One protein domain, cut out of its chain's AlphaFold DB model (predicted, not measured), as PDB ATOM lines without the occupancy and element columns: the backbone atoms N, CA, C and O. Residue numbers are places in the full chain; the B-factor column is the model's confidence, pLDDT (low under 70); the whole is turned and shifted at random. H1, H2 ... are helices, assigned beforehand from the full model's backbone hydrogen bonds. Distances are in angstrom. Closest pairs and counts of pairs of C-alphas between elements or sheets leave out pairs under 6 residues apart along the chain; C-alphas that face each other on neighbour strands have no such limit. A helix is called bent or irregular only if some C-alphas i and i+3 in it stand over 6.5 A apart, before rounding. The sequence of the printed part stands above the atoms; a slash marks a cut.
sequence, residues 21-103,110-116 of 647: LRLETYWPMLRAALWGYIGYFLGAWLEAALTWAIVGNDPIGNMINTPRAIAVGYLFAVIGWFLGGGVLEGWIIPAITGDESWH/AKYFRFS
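Overview. This is residues 21 to 103 and 110 to 116 of the 647 residues of the protein "COX1 domain-containing protein" of Acidihalobacter ferrooxydans (UniProt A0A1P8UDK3). The long helix H1 and the arm H3a of the bent helix H3 lie side by side, running opposite ways; the other arm, H3b, turns away sharply, and little H2 packs on H1. The 90 printed residues, all helix by class, have H1, H2 and H3 in order; the whole is loose, radius of gyration 16.8 A, spans 52 by 34 by 15 A.

Along the chain. H1, residues 23 to 55, 45.9 A, starts at (35.514, 20.768, 82.937); it is irregular, C-alphas 25 and 28 being 7.5 A apart. H2 is residues 60 to 63. H3, residues 67 to 97, assigned as one helix by its hydrogen bonds, is bent: C-alphas 85 and 88 are 8.0 A apart. Its arms are H3a, residues 67 to 85, 26.5 A, and H3b, residues 88 to 97, irregular with C-alphas 90 and 93 6.9 A apart; H3b ends at C-alpha 97 at (29.839, 14.293, 55.223).

Arrangement. H1 touches H3a, closest C-alphas Ala 32 and Gly 84, 3.8 A, at a shallow tilt of 28 degrees. H1 touches H2 with residues 45 to 52 alone, closest C-alphas Ala 48 and Met 63, 5.2 A. H3a and H3b are about perpendicular, 77 degrees. O i to N i+4 pairs are within hydrogen-bond range throughout H3a, 27 of 29 in H1 and 4 of 6 in H3b; H2 is too short.

Size, cuts and confidence. The farthest C-alphas, Asn 57 and Ser 101, are 52.1 A apart. Residues 104 to 109 are cut out, C-alphas 103 and 110 standing 13.3 A apart. No link is long. Residues 56 to 57 and 101 to 103 have pLDDT under 70.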
ATOM      1  N   LEU A  21      36.418  27.656  84.790       84.31
ATOM      2  CA  LEU A  21      36.359  26.650  85.855       84.31
ATOM      3  C   LEU A  21      35.596  25.386  85.440       84.31
ATOM      4  O   LEU A  21      35.549  24.418  86.194       84.31
ATOM      5  N   ARG A  22      34.979  25.377  84.254       87.19
ATOM      6  CA  ARG A  22      34.160  24.253  83.794       87.19
ATOM      7  C   ARG A  22      35.017  23.173  83.144       87.19
ATOM      8  O   ARG A  22      35.836  23.474  82.280       87.19
ATOM      9  N   LEU A  23      34.781  21.910  83.498       85.00
ATOM     10  CA  LEU A  23      35.514  20.768  82.937       85.00
ATOM     11  C   LEU A  23      35.346  20.661  81.409       85.00
ATOM     12  O   LEU A  23      36.303  20.345  80.706       85.00
ATOM     13  N   GLU A  24      34.161  21.001  80.892       85.00
ATOM     14  CA  GLU A  24      33.844  21.034  79.455       85.00
ATOM     15  C   GLU A  24      34.812  21.897  78.628       85.00
ATOM     16  O   GLU A  24      35.082  21.586  77.470       85.00
ATOM     17  N   THR A  25      35.394  22.938  79.236       85.44
ATOM     18  CA  THR A  25      36.387  23.818  78.605       85.44
ATOM     19  C   THR A  25      37.674  23.071  78.264       85.44
ATOM     20  O   THR A  25      38.266  23.325  77.218       85.44
ATOM     21  N   TYR A  26      38.093  22.143  79.125       89.50
ATOM     22  CA  TYR A  26      39.355  21.404  79.002       89.50
ATOM     23  C   TYR A  26      39.172  20.012  78.406       89.50
ATOM     24  O   TYR A  26      40.152  19.384  78.005       89.50
ATOM     25  N   TRP A  27      37.931  19.529  78.337       89.25
ATOM     26  CA  TRP A  27      37.617  18.178  77.892       89.25
ATOM     27  C   TRP A  27      38.259  17.787  76.554       89.25
ATOM     28  O   TRP A  27      38.800  16.689  76.495       89.25
ATOM     29  N   PRO A  28      38.307  18.633  75.506       89.31
ATOM     30  CA  PRO A  28      38.954  18.241  74.253       89.31
ATOM     31  C   PRO A  28      40.456  17.949  74.414       89.31
ATOM     32  O   PRO A  28      40.956  16.983  73.847       89.31
ATOM     33  N   MET A  29      41.159  18.716  75.252       91.25
ATOM     34  CA  MET A  29      42.568  18.473  75.578       91.25
ATOM     35  C   MET A  29      42.746  17.202  76.415       91.25
ATOM     36  O   MET A  29      43.627  16.392  76.143       91.25
ATOM     37  N   LEU A  30      41.885  16.998  77.419       92.88
ATOM     38  CA  LEU A  30      41.900  15.788  78.248       92.88
ATOM     39  C   LEU A  30      41.600  14.537  77.417       92.88
ATOM     40  O   LEU A  30      42.256  13.512  77.579       92.88
ATOM     41  N   ARG A  31      40.651  14.632  76.484       94.31
ATOM     42  CA  ARG A  31      40.314  13.576  75.533       94.31
ATOM     43  C   ARG A  31      41.476  13.290  74.589       94.31
ATOM     44  O   ARG A  31      41.771  12.123  74.372       94.31
ATOM     45  N   ALA A  32      42.155  14.319  74.075       94.56
ATOM     46  CA  ALA A  32      43.373  14.161  73.281       94.56
ATOM     47  C   ALA A  32      44.447  13.386  74.050       94.56
ATOM     48  O   ALA A  32      44.982  12.405  73.539       94.56
ATOM     49  N   ALA A  33      44.717  13.775  75.299       95.25
ATOM     50  CA  ALA A  33      45.684  13.092  76.152       95.25
ATOM     51  C   ALA A  33      45.280  11.633  76.426       95.25
ATOM     52  O   ALA A  33      46.105  10.733  76.291       95.25
ATOM     53  N   LEU A  34      44.008  11.385  76.750       96.12
ATOM     54  CA  LEU A  34      43.486  10.042  77.005       96.12
ATOM     55  C   LEU A  34      43.571   9.150  75.760       96.12
ATOM     56  O   LEU A  34      44.029   8.016  75.848       96.12
ATOM     57  N   TRP A  35      43.145   9.650  74.601       96.94
ATOM     58  CA  TRP A  35      43.178   8.893  73.349       96.94
ATOM     59  C   TRP A  35      44.609   8.666  72.870       96.94
ATOM     60  O   TRP A  35      44.904   7.587  72.367       96.94
ATOM     61  N   GLY A  36      45.507   9.634  73.067       96.69
ATOM     62  CA  GLY A  36      46.935   9.455  72.817       96.69
ATOM     63  C   GLY A  36      47.552   8.393  73.728       96.69
ATOM     64  O   GLY A  36      48.260   7.514  73.249       96.69
ATOM     65  N   TYR A  37      47.223   8.402  75.023       95.38
ATOM     66  CA  TYR A  37      47.668   7.383  75.977       95.38
ATOM     67  C   TYR A  37      47.158   5.983  75.604       95.38
ATOM     68  O   TYR A  37      47.944   5.043  75.508       95.38
ATOM     69  N   ILE A  38      45.854   5.842  75.340       96.69
ATOM     70  CA  ILE A  38      45.255   4.571  74.900       96.69
ATOM     71  C   ILE A  38      45.889   4.116  73.582       96.69
ATOM     72  O   ILE A  38      46.247   2.949  73.451       96.69
ATOM     73  N   GLY A  39      46.066   5.040  72.635       96.81
ATOM     74  CA  GLY A  39      46.727   4.788  71.360       96.81
ATOM     75  C   GLY A  39      48.136   4.236  71.549       96.81
ATOM     76  O   GLY A  39      48.454   3.208  70.958       96.81
ATOM     77  N   TYR A  40      48.941   4.844  72.428       95.88
ATOM     78  CA  TYR A  40      50.294   4.374  72.729       95.88
ATOM     79  C   TYR A  40      50.321   2.907  73.148       95.88
ATOM     80  O   TYR A  40      50.984   2.088  72.512       95.88
ATOM     81  N   PHE A  41      49.568   2.563  74.196       94.81
ATOM     82  CA  PHE A  41      49.569   1.202  74.726       94.81
ATOM     83  C   PHE A  41      48.935   0.202  73.760       94.81
ATOM     84  O   PHE A  41      49.424  -0.919  73.665       94.81
ATOM     85  N   LEU A  42      47.904   0.598  73.009       95.38
ATOM     86  CA  LEU A  42      47.310  -0.251  71.979       95.38
ATOM     87  C   LEU A  42      48.319  -0.562  70.867       95.38
ATOM     88  O   LEU A  42      48.501  -1.727  70.529       95.38
ATOM     89  N   GLY A  43      48.993   0.454  70.324       95.56
ATOM     90  CA  GLY A  43      49.986   0.280  69.262       95.56
ATOM     91  C   GLY A  43      51.192  -0.539  69.721       95.56
ATOM     92  O   GLY A  43      51.583  -1.489  69.045       95.56
ATOM     93  N   ALA A  44      51.737  -0.228  70.901       93.62
ATOM     94  CA  ALA A  44      52.867  -0.960  71.466       93.62
ATOM     95  C   ALA A  44      52.510  -2.423  71.775       93.62
ATOM     96  O   ALA A  44      53.303  -3.322  71.505       93.62
ATOM     97  N   TRP A  45      51.303  -2.682  72.296       93.38
ATOM     98  CA  TRP A  45      50.830  -4.041  72.559       93.38
ATOM     99  C   TRP A  45      50.582  -4.828  71.272       93.38
ATOM    100  O   TRP A  45      50.965  -5.992  71.205       93.38
ATOM    101  N   LEU A  46      49.986  -4.209  70.246       93.06
ATOM    102  CA  LEU A  46      49.777  -4.848  68.944       93.06
ATOM    103  C   LEU A  46      51.105  -5.275  68.317       93.06
ATOM    104  O   LEU A  46      51.209  -6.400  67.834       93.06
ATOM    105  N   GLU A  47      52.123  -4.415  68.371       93.44
ATOM    106  CA  GLU A  47      53.440  -4.773  67.847       93.44
ATOM    107  C   GLU A  47      54.142  -5.840  68.700       93.44
ATOM    108  O   GLU A  47      54.727  -6.791  68.177       93.44
ATOM    109  N   ALA A  48      54.046  -5.747  70.025       89.56
ATOM    110  CA  ALA A  48      54.575  -6.778  70.911       89.56
ATOM    111  C   ALA A  48      53.901  -8.144  70.663       89.56
ATOM    112  O   ALA A  48      54.581  -9.166  70.600       89.56
ATOM    113  N   ALA A  49      52.581  -8.172  70.465       89.25
ATOM    114  CA  ALA A  49      51.826  -9.383  70.156       89.25
ATOM    115  C   ALA A  49      52.193  -9.959  68.778       89.25
ATOM    116  O   ALA A  49      52.342 -11.175  68.646       89.25
ATOM    117  N   LEU A  50      52.378  -9.103  67.768       89.12
ATOM    118  CA  LEU A  50      52.821  -9.517  66.436       89.12
ATOM    119  C   LEU A  50      54.236 -10.105  66.480       89.12
ATOM    120  O   LEU A  50      54.480 -11.180  65.936       89.12
ATOM    121  N   THR A  51      55.154  -9.435  67.176       86.00
ATOM    122  CA  THR A  51      56.531  -9.909  67.367       86.00
ATOM    123  C   THR A  51      56.553 -11.242  68.111       86.00
ATOM    124  O   THR A  51      57.243 -12.170  67.686       86.00
ATOM    125  N   TRP A  52      55.753 -11.382  69.170       86.12
ATOM    126  CA  TRP A  52      55.598 -12.639  69.900       86.12
ATOM    127  C   TRP A  52      55.074 -13.765  69.005       86.12
ATOM    128  O   TRP A  52      55.628 -14.861  69.027       86.12
ATOM    129  N   ALA A  53      54.068 -13.494  68.172       86.69
ATOM    130  CA  ALA A  53      53.509 -14.483  67.252       86.69
ATOM    131  C   ALA A  53      54.521 -14.969  66.195       86.69
ATOM    132  O   ALA A  53      54.397 -16.090  65.707       86.69
ATOM    133  N   ILE A  54      55.510 -14.141  65.842       84.62
ATOM    134  CA  ILE A  54      56.535 -14.465  64.837       84.62
ATOM    135  C   ILE A  54      57.764 -15.133  65.470       84.62
ATOM    136  O   ILE A  54      58.290 -16.093  64.915       84.62
ATOM    137  N   VAL A  55      58.246 -14.613  66.603       80.19
ATOM    138  CA  VAL A  55      59.558 -14.971  67.176       80.19
ATOM    139  C   VAL A  55      59.438 -15.890  68.399       80.19
ATOM    140  O   VAL A  55      60.380 -16.609  68.703       80.19
ATOM    141  N   GLY A  56      58.298 -15.906  69.101       67.75
ATOM    142  CA  GLY A  56      57.955 -16.892  70.141       67.75
ATOM    143  C   GLY A  56      58.803 -16.911  71.424       67.75
ATOM    144  O   GLY A  56      58.550 -17.753  72.281       67.75
ATOM    145  N   ASN A  57      59.785 -16.016  71.579       66.06
ATOM    146  CA  ASN A  57      60.860 -16.202  72.564       66.06
ATOM    147  C   ASN A  57      60.685 -15.479  73.914       66.06
ATOM    148  O   ASN A  57      61.177 -15.992  74.915       66.06
ATOM    149  N   ASP A  58      59.985 -14.338  73.981       72.44
ATOM    150  CA  ASP A  58      59.872 -13.522  75.208       72.44
ATOM    151  C   ASP A  58      58.413 -13.199  75.588       72.44
ATOM    152  O   ASP A  58      57.552 -13.085  74.713       72.44
ATOM    153  N   PRO A  59      58.085 -13.002  76.880       76.62
ATOM    154  CA  PRO A  59      56.768 -12.515  77.285       76.62
ATOM    155  C   PRO A  59      56.450 -11.141  76.675       76.62
ATOM    156  O   PRO A  59      57.280 -10.234  76.715       76.62
ATOM    157  N   ILE A  60      55.207 -10.943  76.215       73.75
ATOM    158  CA  ILE A  60      54.724  -9.685  75.600       73.75
ATOM    159  C   ILE A  60      55.055  -8.453  76.460       73.75
ATOM    160  O   ILE A  60      55.433  -7.414  75.929       73.75
ATOM    161  N   GLY A  61      54.973  -8.567  77.791       71.19
ATOM    162  CA  GLY A  61      55.297  -7.470  78.711       71.19
ATOM    163  C   GLY A  61      56.727  -6.933  78.568       71.19
ATOM    164  O   GLY A  61      56.936  -5.730  78.690       71.19
ATOM    165  N   ASN A  62      57.691  -7.797  78.233       73.69
ATOM    166  CA  ASN A  62      59.083  -7.402  78.002       73.69
ATOM    167  C   ASN A  62      59.282  -6.776  76.612       73.69
ATOM    168  O   ASN A  62      60.207  -5.994  76.413       73.69
ATOM    169  N   MET A  63      58.392  -7.074  75.660       76.81
ATOM    170  CA  MET A  63      58.474  -6.585  74.282       76.81
ATOM    171  C   MET A  63      57.909  -5.164  74.099       76.81
ATOM    172  O   MET A  63      58.262  -4.495  73.129       76.81
ATOM    173  N   ILE A  64      57.082  -4.667  75.030       81.12
ATOM    174  CA  ILE A  64      56.435  -3.336  74.945       81.12
ATOM    175  C   ILE A  64      57.448  -2.178  74.991       81.12
ATOM    176  O   ILE A  64      57.184  -1.112  74.440       81.12
ATOM    177  N   ASN A  65      58.618  -2.389  75.600       81.12
ATOM    178  CA  ASN A  65      59.685  -1.383  75.690       81.12
ATOM    179  C   ASN A  65      60.764  -1.539  74.606       81.12
ATOM    180  O   ASN A  65      61.806  -0.896  74.683       81.12
ATOM    181  N   THR A  66      60.547  -2.393  73.604       88.75
ATOM    182  CA  THR A  66      61.474  -2.496  72.467       88.75
ATOM    183  C   THR A  66      61.391  -1.244  71.585       88.75
ATOM    184  O   THR A  66      60.319  -0.634  71.500       88.75
ATOM    185  N   PRO A  67      62.472  -0.871  70.869       90.94
ATOM    186  CA  PRO A  67      62.460   0.258  69.934       90.94
ATOM    187  C   PRO A  67      61.266   0.255  68.968       90.94
ATOM    188  O   PRO A  67      60.602   1.277  68.785       90.94
ATOM    189  N   ARG A  68      60.928  -0.919  68.416       91.50
ATOM    190  CA  ARG A  68      59.779  -1.111  67.518       91.50
ATOM    191  C   ARG A  68      58.440  -0.857  68.195       91.50
ATOM    192  O   ARG A  68      57.639  -0.084  67.671       91.50
ATOM    193  N   ALA A  69      58.206  -1.459  69.359       92.81
ATOM    194  CA  ALA A  69      56.958  -1.269  70.091       92.81
ATOM    195  C   ALA A  69      56.768   0.193  70.524       92.81
ATOM    196  O   ALA A  69      55.669   0.728  70.384       92.81
ATOM    197  N   ILE A  70      57.840   0.870  70.956       94.38
ATOM    198  CA  ILE A  70      57.821   2.301  71.292       94.38
ATOM    199  C   ILE A  70      57.463   3.142  70.061       94.38
ATOM    200  O   ILE A  70      56.609   4.026  70.151       94.38
ATOM    201  N   ALA A  71      58.076   2.864  68.906       95.38
ATOM    202  CA  ALA A  71      57.814   3.605  67.678       95.38
ATOM    203  C   ALA A  71      56.369   3.433  67.186       95.38
ATOM    204  O   ALA A  71      55.680   4.424  66.932       95.38
ATOM    205  N   VAL A  72      55.878   2.192  67.104       95.81
ATOM    206  CA  VAL A  72      54.492   1.903  66.701       95.81
ATOM    207  C   VAL A  72      53.500   2.477  67.714       95.81
ATOM    208  O   VAL A  72      52.519   3.111  67.321       95.81
ATOM    209  N   GLY A  73      53.778   2.331  69.011       96.31
ATOM    210  CA  GLY A  73      52.998   2.953  70.076       96.31
ATOM    211  C   GLY A  73      52.899   4.463  69.887       96.31
ATOM    212  O   GLY A  73      51.801   5.012  69.844       96.31
ATOM    213  N   TYR A  74      54.021   5.153  69.681       96.94
ATOM    214  CA  TYR A  74      54.017   6.596  69.456       96.94
ATOM    215  C   TYR A  74      53.199   7.011  68.223       96.94
ATOM    216  O   TYR A  74      52.442   7.975  68.299       96.94
ATOM    217  N   LEU A  75      53.271   6.274  67.108       96.62
ATOM    218  CA  LEU A  75      52.445   6.562  65.926       96.62
ATOM    219  C   LEU A  75      50.945   6.497  66.247       96.62
ATOM    220  O   LEU A  75      50.189   7.403  65.887       96.62
ATOM    221  N   PHE A  76      50.512   5.468  66.976       97.75
ATOM    222  CA  PHE A  76      49.124   5.358  67.427       97.75
ATOM    223  C   PHE A  76      48.766   6.444  68.449       97.75
ATOM    224  O   PHE A  76      47.643   6.952  68.433       97.75
ATOM    225  N   ALA A  77      49.713   6.846  69.299       97.69
ATOM    226  CA  ALA A  77      49.538   7.953  70.231       97.69
ATOM    227  C   ALA A  77      49.291   9.273  69.495       97.69
ATOM    228  O   ALA A  77      48.390  10.023  69.865       97.69
ATOM    229  N   VAL A  78      50.037   9.535  68.416       97.06
ATOM    230  CA  VAL A  78      49.845  10.709  67.557       97.06
ATOM    231  C   VAL A  78      48.460  10.695  66.919       97.06
ATOM    232  O   VAL A  78      47.748  11.697  66.990       97.06
ATOM    233  N   ILE A  79      48.028   9.556  66.372       96.31
ATOM    234  CA  ILE A  79      46.682   9.411  65.802       96.31
ATOM    235  C   ILE A  79      45.614   9.694  66.870       96.31
ATOM    236  O   ILE A  79      44.748  10.547  66.665       96.31
ATOM    237  N   GLY A  80      45.698   9.038  68.031       96.88
ATOM    238  CA  GLY A  80      44.764   9.239  69.139       96.88
ATOM    239  C   GLY A  80      44.727  10.688  69.631       96.88
ATOM    240  O   GLY A  80      43.646  11.243  69.833       96.88
ATOM    241  N   TRP A  81      45.891  11.329  69.745       96.69
ATOM    242  CA  TRP A  81      46.047  12.728  70.144       96.69
ATOM    243  C   TRP A  81      45.321  13.689  69.202       96.69
ATOM    244  O   TRP A  81      44.518  14.509  69.653       96.69
ATOM    245  N   PHE A  82      45.537  13.568  67.891       94.75
ATOM    246  CA  PHE A  82      44.867  14.424  66.913       94.75
ATOM    247  C   PHE A  82      43.356  14.177  66.871       94.75
ATOM    248  O   PHE A  82      42.570  15.131  66.897       94.75
ATOM    249  N   LEU A  83      42.929  12.912  66.857       93.38
ATOM    250  CA  LEU A  83      41.508  12.567  66.851       93.38
ATOM    251  C   LEU A  83      40.801  13.106  68.103       93.38
ATOM    252  O   LEU A  83      39.775  13.778  67.990       93.38
ATOM    253  N   GLY A  84      41.386  12.905  69.285       91.44
ATOM    254  CA  GLY A  84      40.841  13.401  70.545       91.44
ATOM    255  C   GLY A  84      40.871  14.931  70.659       91.44
ATOM    256  O   GLY A  84      39.940  15.509  71.222       91.44
ATOM    257  N   GLY A  85      41.863  15.600  70.059       88.44
ATOM    258  CA  GLY A  85      42.032  17.061  70.084       88.44
ATOM    259  C   GLY A  85      41.030  17.855  69.242       88.44
ATOM    260  O   GLY A  85      40.968  19.082  69.351       88.44
ATOM    261  N   GLY A  86      40.210  17.182  68.432       87.12
ATOM    262  CA  GLY A  86      39.150  17.814  67.643       87.12
ATOM    263  C   GLY A  86      39.333  17.719  66.129       87.12
ATOM    264  O   GLY A  86      38.562  18.334  65.396       87.12
ATOM    265  N   VAL A  87      40.354  17.003  65.641       88.31
ATOM    266  CA  VAL A  87      40.583  16.825  64.193       88.31
ATOM    267  C   VAL A  87      39.547  15.902  63.570       88.31
ATOM    268  O   VAL A  87      39.157  16.105  62.421       88.31
ATOM    269  N   LEU A  88      39.060  14.922  64.335       87.12
ATOM    270  CA  LEU A  88      37.979  14.053  63.896       87.12
ATOM    271  C   LEU A  88      36.753  14.886  63.511       87.12
ATOM    272  O   LEU A  88      36.256  14.785  62.395       87.12
ATOM    273  N   GLU A  89      36.314  15.764  64.407       85.25
ATOM    274  CA  GLU A  89      35.109  16.559  64.200       85.25
ATOM    275  C   GLU A  89      35.339  17.783  63.313       85.25
ATOM    276  O   GLU A  89      34.436  18.183  62.590       85.25
ATOM    277  N   GLY A  90      36.531  18.380  63.349       80.06
ATOM    278  CA  GLY A  90      36.825  19.598  62.597       80.06
ATOM    279  C   GLY A  90      37.432  19.403  61.224       80.06
ATOM    280  O   GLY A  90      37.554  20.370  60.466       80.06
ATOM    281  N   TRP A  91      37.834  18.177  60.893       84.50
ATOM    282  CA  TRP A  91      38.429  17.889  59.599       84.50
ATOM    283  C   TRP A  91      37.901  16.613  58.957       84.50
ATOM    284  O   TRP A  91      37.435  16.680  57.823       84.50
ATOM    285  N   ILE A  92      37.933  15.479  59.661       87.00
ATOM    286  CA  ILE A  92      37.617  14.170  59.066       87.00
ATOM    287  C   ILE A  92      36.117  14.028  58.783       87.00
ATOM    288  O   ILE A  92      35.739  13.726  57.654       87.00
ATOM    289  N   ILE A  93      35.253  14.281  59.771       87.44
ATOM    290  CA  ILE A  93      33.795  14.194  59.600       87.44
ATOM    291  C   ILE A  93      33.308  15.162  58.509       87.44
ATOM    292  O   ILE A  93      32.609  14.695  57.606       87.44
ATOM    293  N   PRO A  94      33.702  16.454  58.491       87.75
ATOM    294  CA  PRO A  94      33.337  17.364  57.406       87.75
ATOM    295  C   PRO A  94      33.835  16.907  56.033       87.75
ATOM    296  O   PRO A  94      33.121  17.052  55.049       87.75
ATOM    297  N   ALA A  95      35.031  16.311  55.943       87.06
ATOM    298  CA  ALA A  95      35.555  15.808  54.671       87.06
ATOM    299  C   ALA A  95      34.737  14.633  54.105       87.06
ATOM    300  O   ALA A  95      34.679  14.468  52.891       87.06
ATOM    301  N   ILE A  96      34.109  13.830  54.970       89.50
ATOM    302  CA  ILE A  96      33.273  12.687  54.573       89.50
ATOM    303  C   ILE A  96      31.824  13.117  54.317       89.50
ATOM    304  O   ILE A  96      31.199  12.667  53.362       89.50
ATOM    305  N   THR A  97      31.274  13.957  55.193       88.75
ATOM    306  CA  THR A  97      29.839  14.293  55.223       88.75
ATOM    307  C   THR A  97      29.493  15.574  54.467       88.75
ATOM    308  O   THR A  97      28.329  15.790  54.144       88.75
ATOM    309  N   GLY A  98      30.477  16.439  54.208       83.25
ATOM    310  CA  GLY A  98      30.270  17.796  53.701       83.25
ATOM    311  C   GLY A  98      29.733  18.783  54.745       83.25
ATOM    312  O   GLY A  98      29.605  19.967  54.438       83.25
ATOM    313  N   ASP A  99      29.428  18.333  55.969       79.12
ATOM    314  CA  ASP A  99      28.911  19.203  57.021       79.12
ATOM    315  C   ASP A  99      30.044  19.990  57.695       79.12
ATOM    316  O   ASP A  99      30.806  19.479  58.516       79.12
ATOM    317  N   GLU A 100      30.142  21.270  57.347       73.75
ATOM    318  CA  GLU A 100      31.107  22.218  57.909       73.75
ATOM    319  C   GLU A 100      30.522  22.992  59.123       73.75
ATOM    320  O   GLU A 100      31.109  23.975  59.584       73.75
ATOM    321  N   SER A 101      29.385  22.556  59.696       66.56
ATOM    322  CA  SER A 101      28.740  23.174  60.875       66.56
ATOM    323  C   SER A 101      29.653  23.263  62.109       66.56
ATOM    324  O   SER A 101      29.468  24.124  62.978       66.56
ATOM    325  N   TRP A 102      30.698  22.433  62.156       64.81
ATOM    326  CA  TRP A 102      31.693  22.397  63.223       64.81
ATOM    327  C   TRP A 102      32.503  23.698  63.385       64.81
ATOM    328  O   TRP A 102      33.022  23.962  64.474       64.81
ATOM    329  N   HIS A 103      32.582  24.561  62.356       59.16
ATOM    330  CA  HIS A 103      33.308  25.847  62.434       59.16
ATOM    331  C   HIS A 103      32.729  26.837  63.449       59.16
ATOM    332  O   HIS A 103      33.376  27.837  63.779       59.16
ATOM    333  N   ALA A 110      37.049  27.466  75.757       83.88
ATOM    334  CA  ALA A 110      37.163  26.136  75.157       83.88
ATOM    335  C   ALA A 110      37.925  26.153  73.821       83.88
ATOM    336  O   ALA A 110      38.604  25.186  73.490       83.88
ATOM    337  N   LYS A 111      37.885  27.272  73.077       84.56
ATOM    338  CA  LYS A 111      38.607  27.443  71.804       84.56
ATOM    339  C   LYS A 111      40.122  27.256  71.915       84.56
ATOM    340  O   LYS A 111      40.756  26.900  70.927       84.56
ATOM    341  N   TYR A 112      40.703  27.489  73.094       89.00
ATOM    342  CA  TYR A 112      42.142  27.345  73.321       89.00
ATOM    343  C   TYR A 112      42.564  25.890  73.565       89.00
ATOM    344  O   TYR A 112      43.733  25.570  73.383       89.00
ATOM    345  N   PHE A 113      41.629  25.000  73.906       89.88
ATOM    346  CA  PHE A 113      41.907  23.610  74.286       89.88
ATOM    347  C   PHE A 113      41.457  22.580  73.243       89.88
ATOM    348  O   PHE A 113      41.530  21.385  73.497       89.88
ATOM    349  N   ARG A 114      41.002  23.031  72.071       88.56
ATOM    350  CA  ARG A 114      40.541  22.188  70.957       88.56
ATOM    351  C   ARG A 114      41.090  22.673  69.628       88.56
ATOM    352  O   ARG A 114      41.482  23.834  69.512       88.56
ATOM    353  N   PHE A 115      41.079  21.812  68.619       89.19
ATOM    354  CA  PHE A 115      41.345  22.208  67.242       89.19
ATOM    355  C   PHE A 115      40.465  23.415  66.862       89.19
ATOM    356  O   PHE A 115      39.294  23.497  67.239       89.19
ATOM    357  N   SER A 116      41.047  24.400  66.179       86.81
ATOM    358  CA  SER A 116      40.343  25.601  65.726       86.81
ATOM    359  C   SER A 116      41.068  26.202  64.531       86.81
ATOM    360  O   SER A 116      42.296  26.240  64.511       86.81
TER     361      SER A 116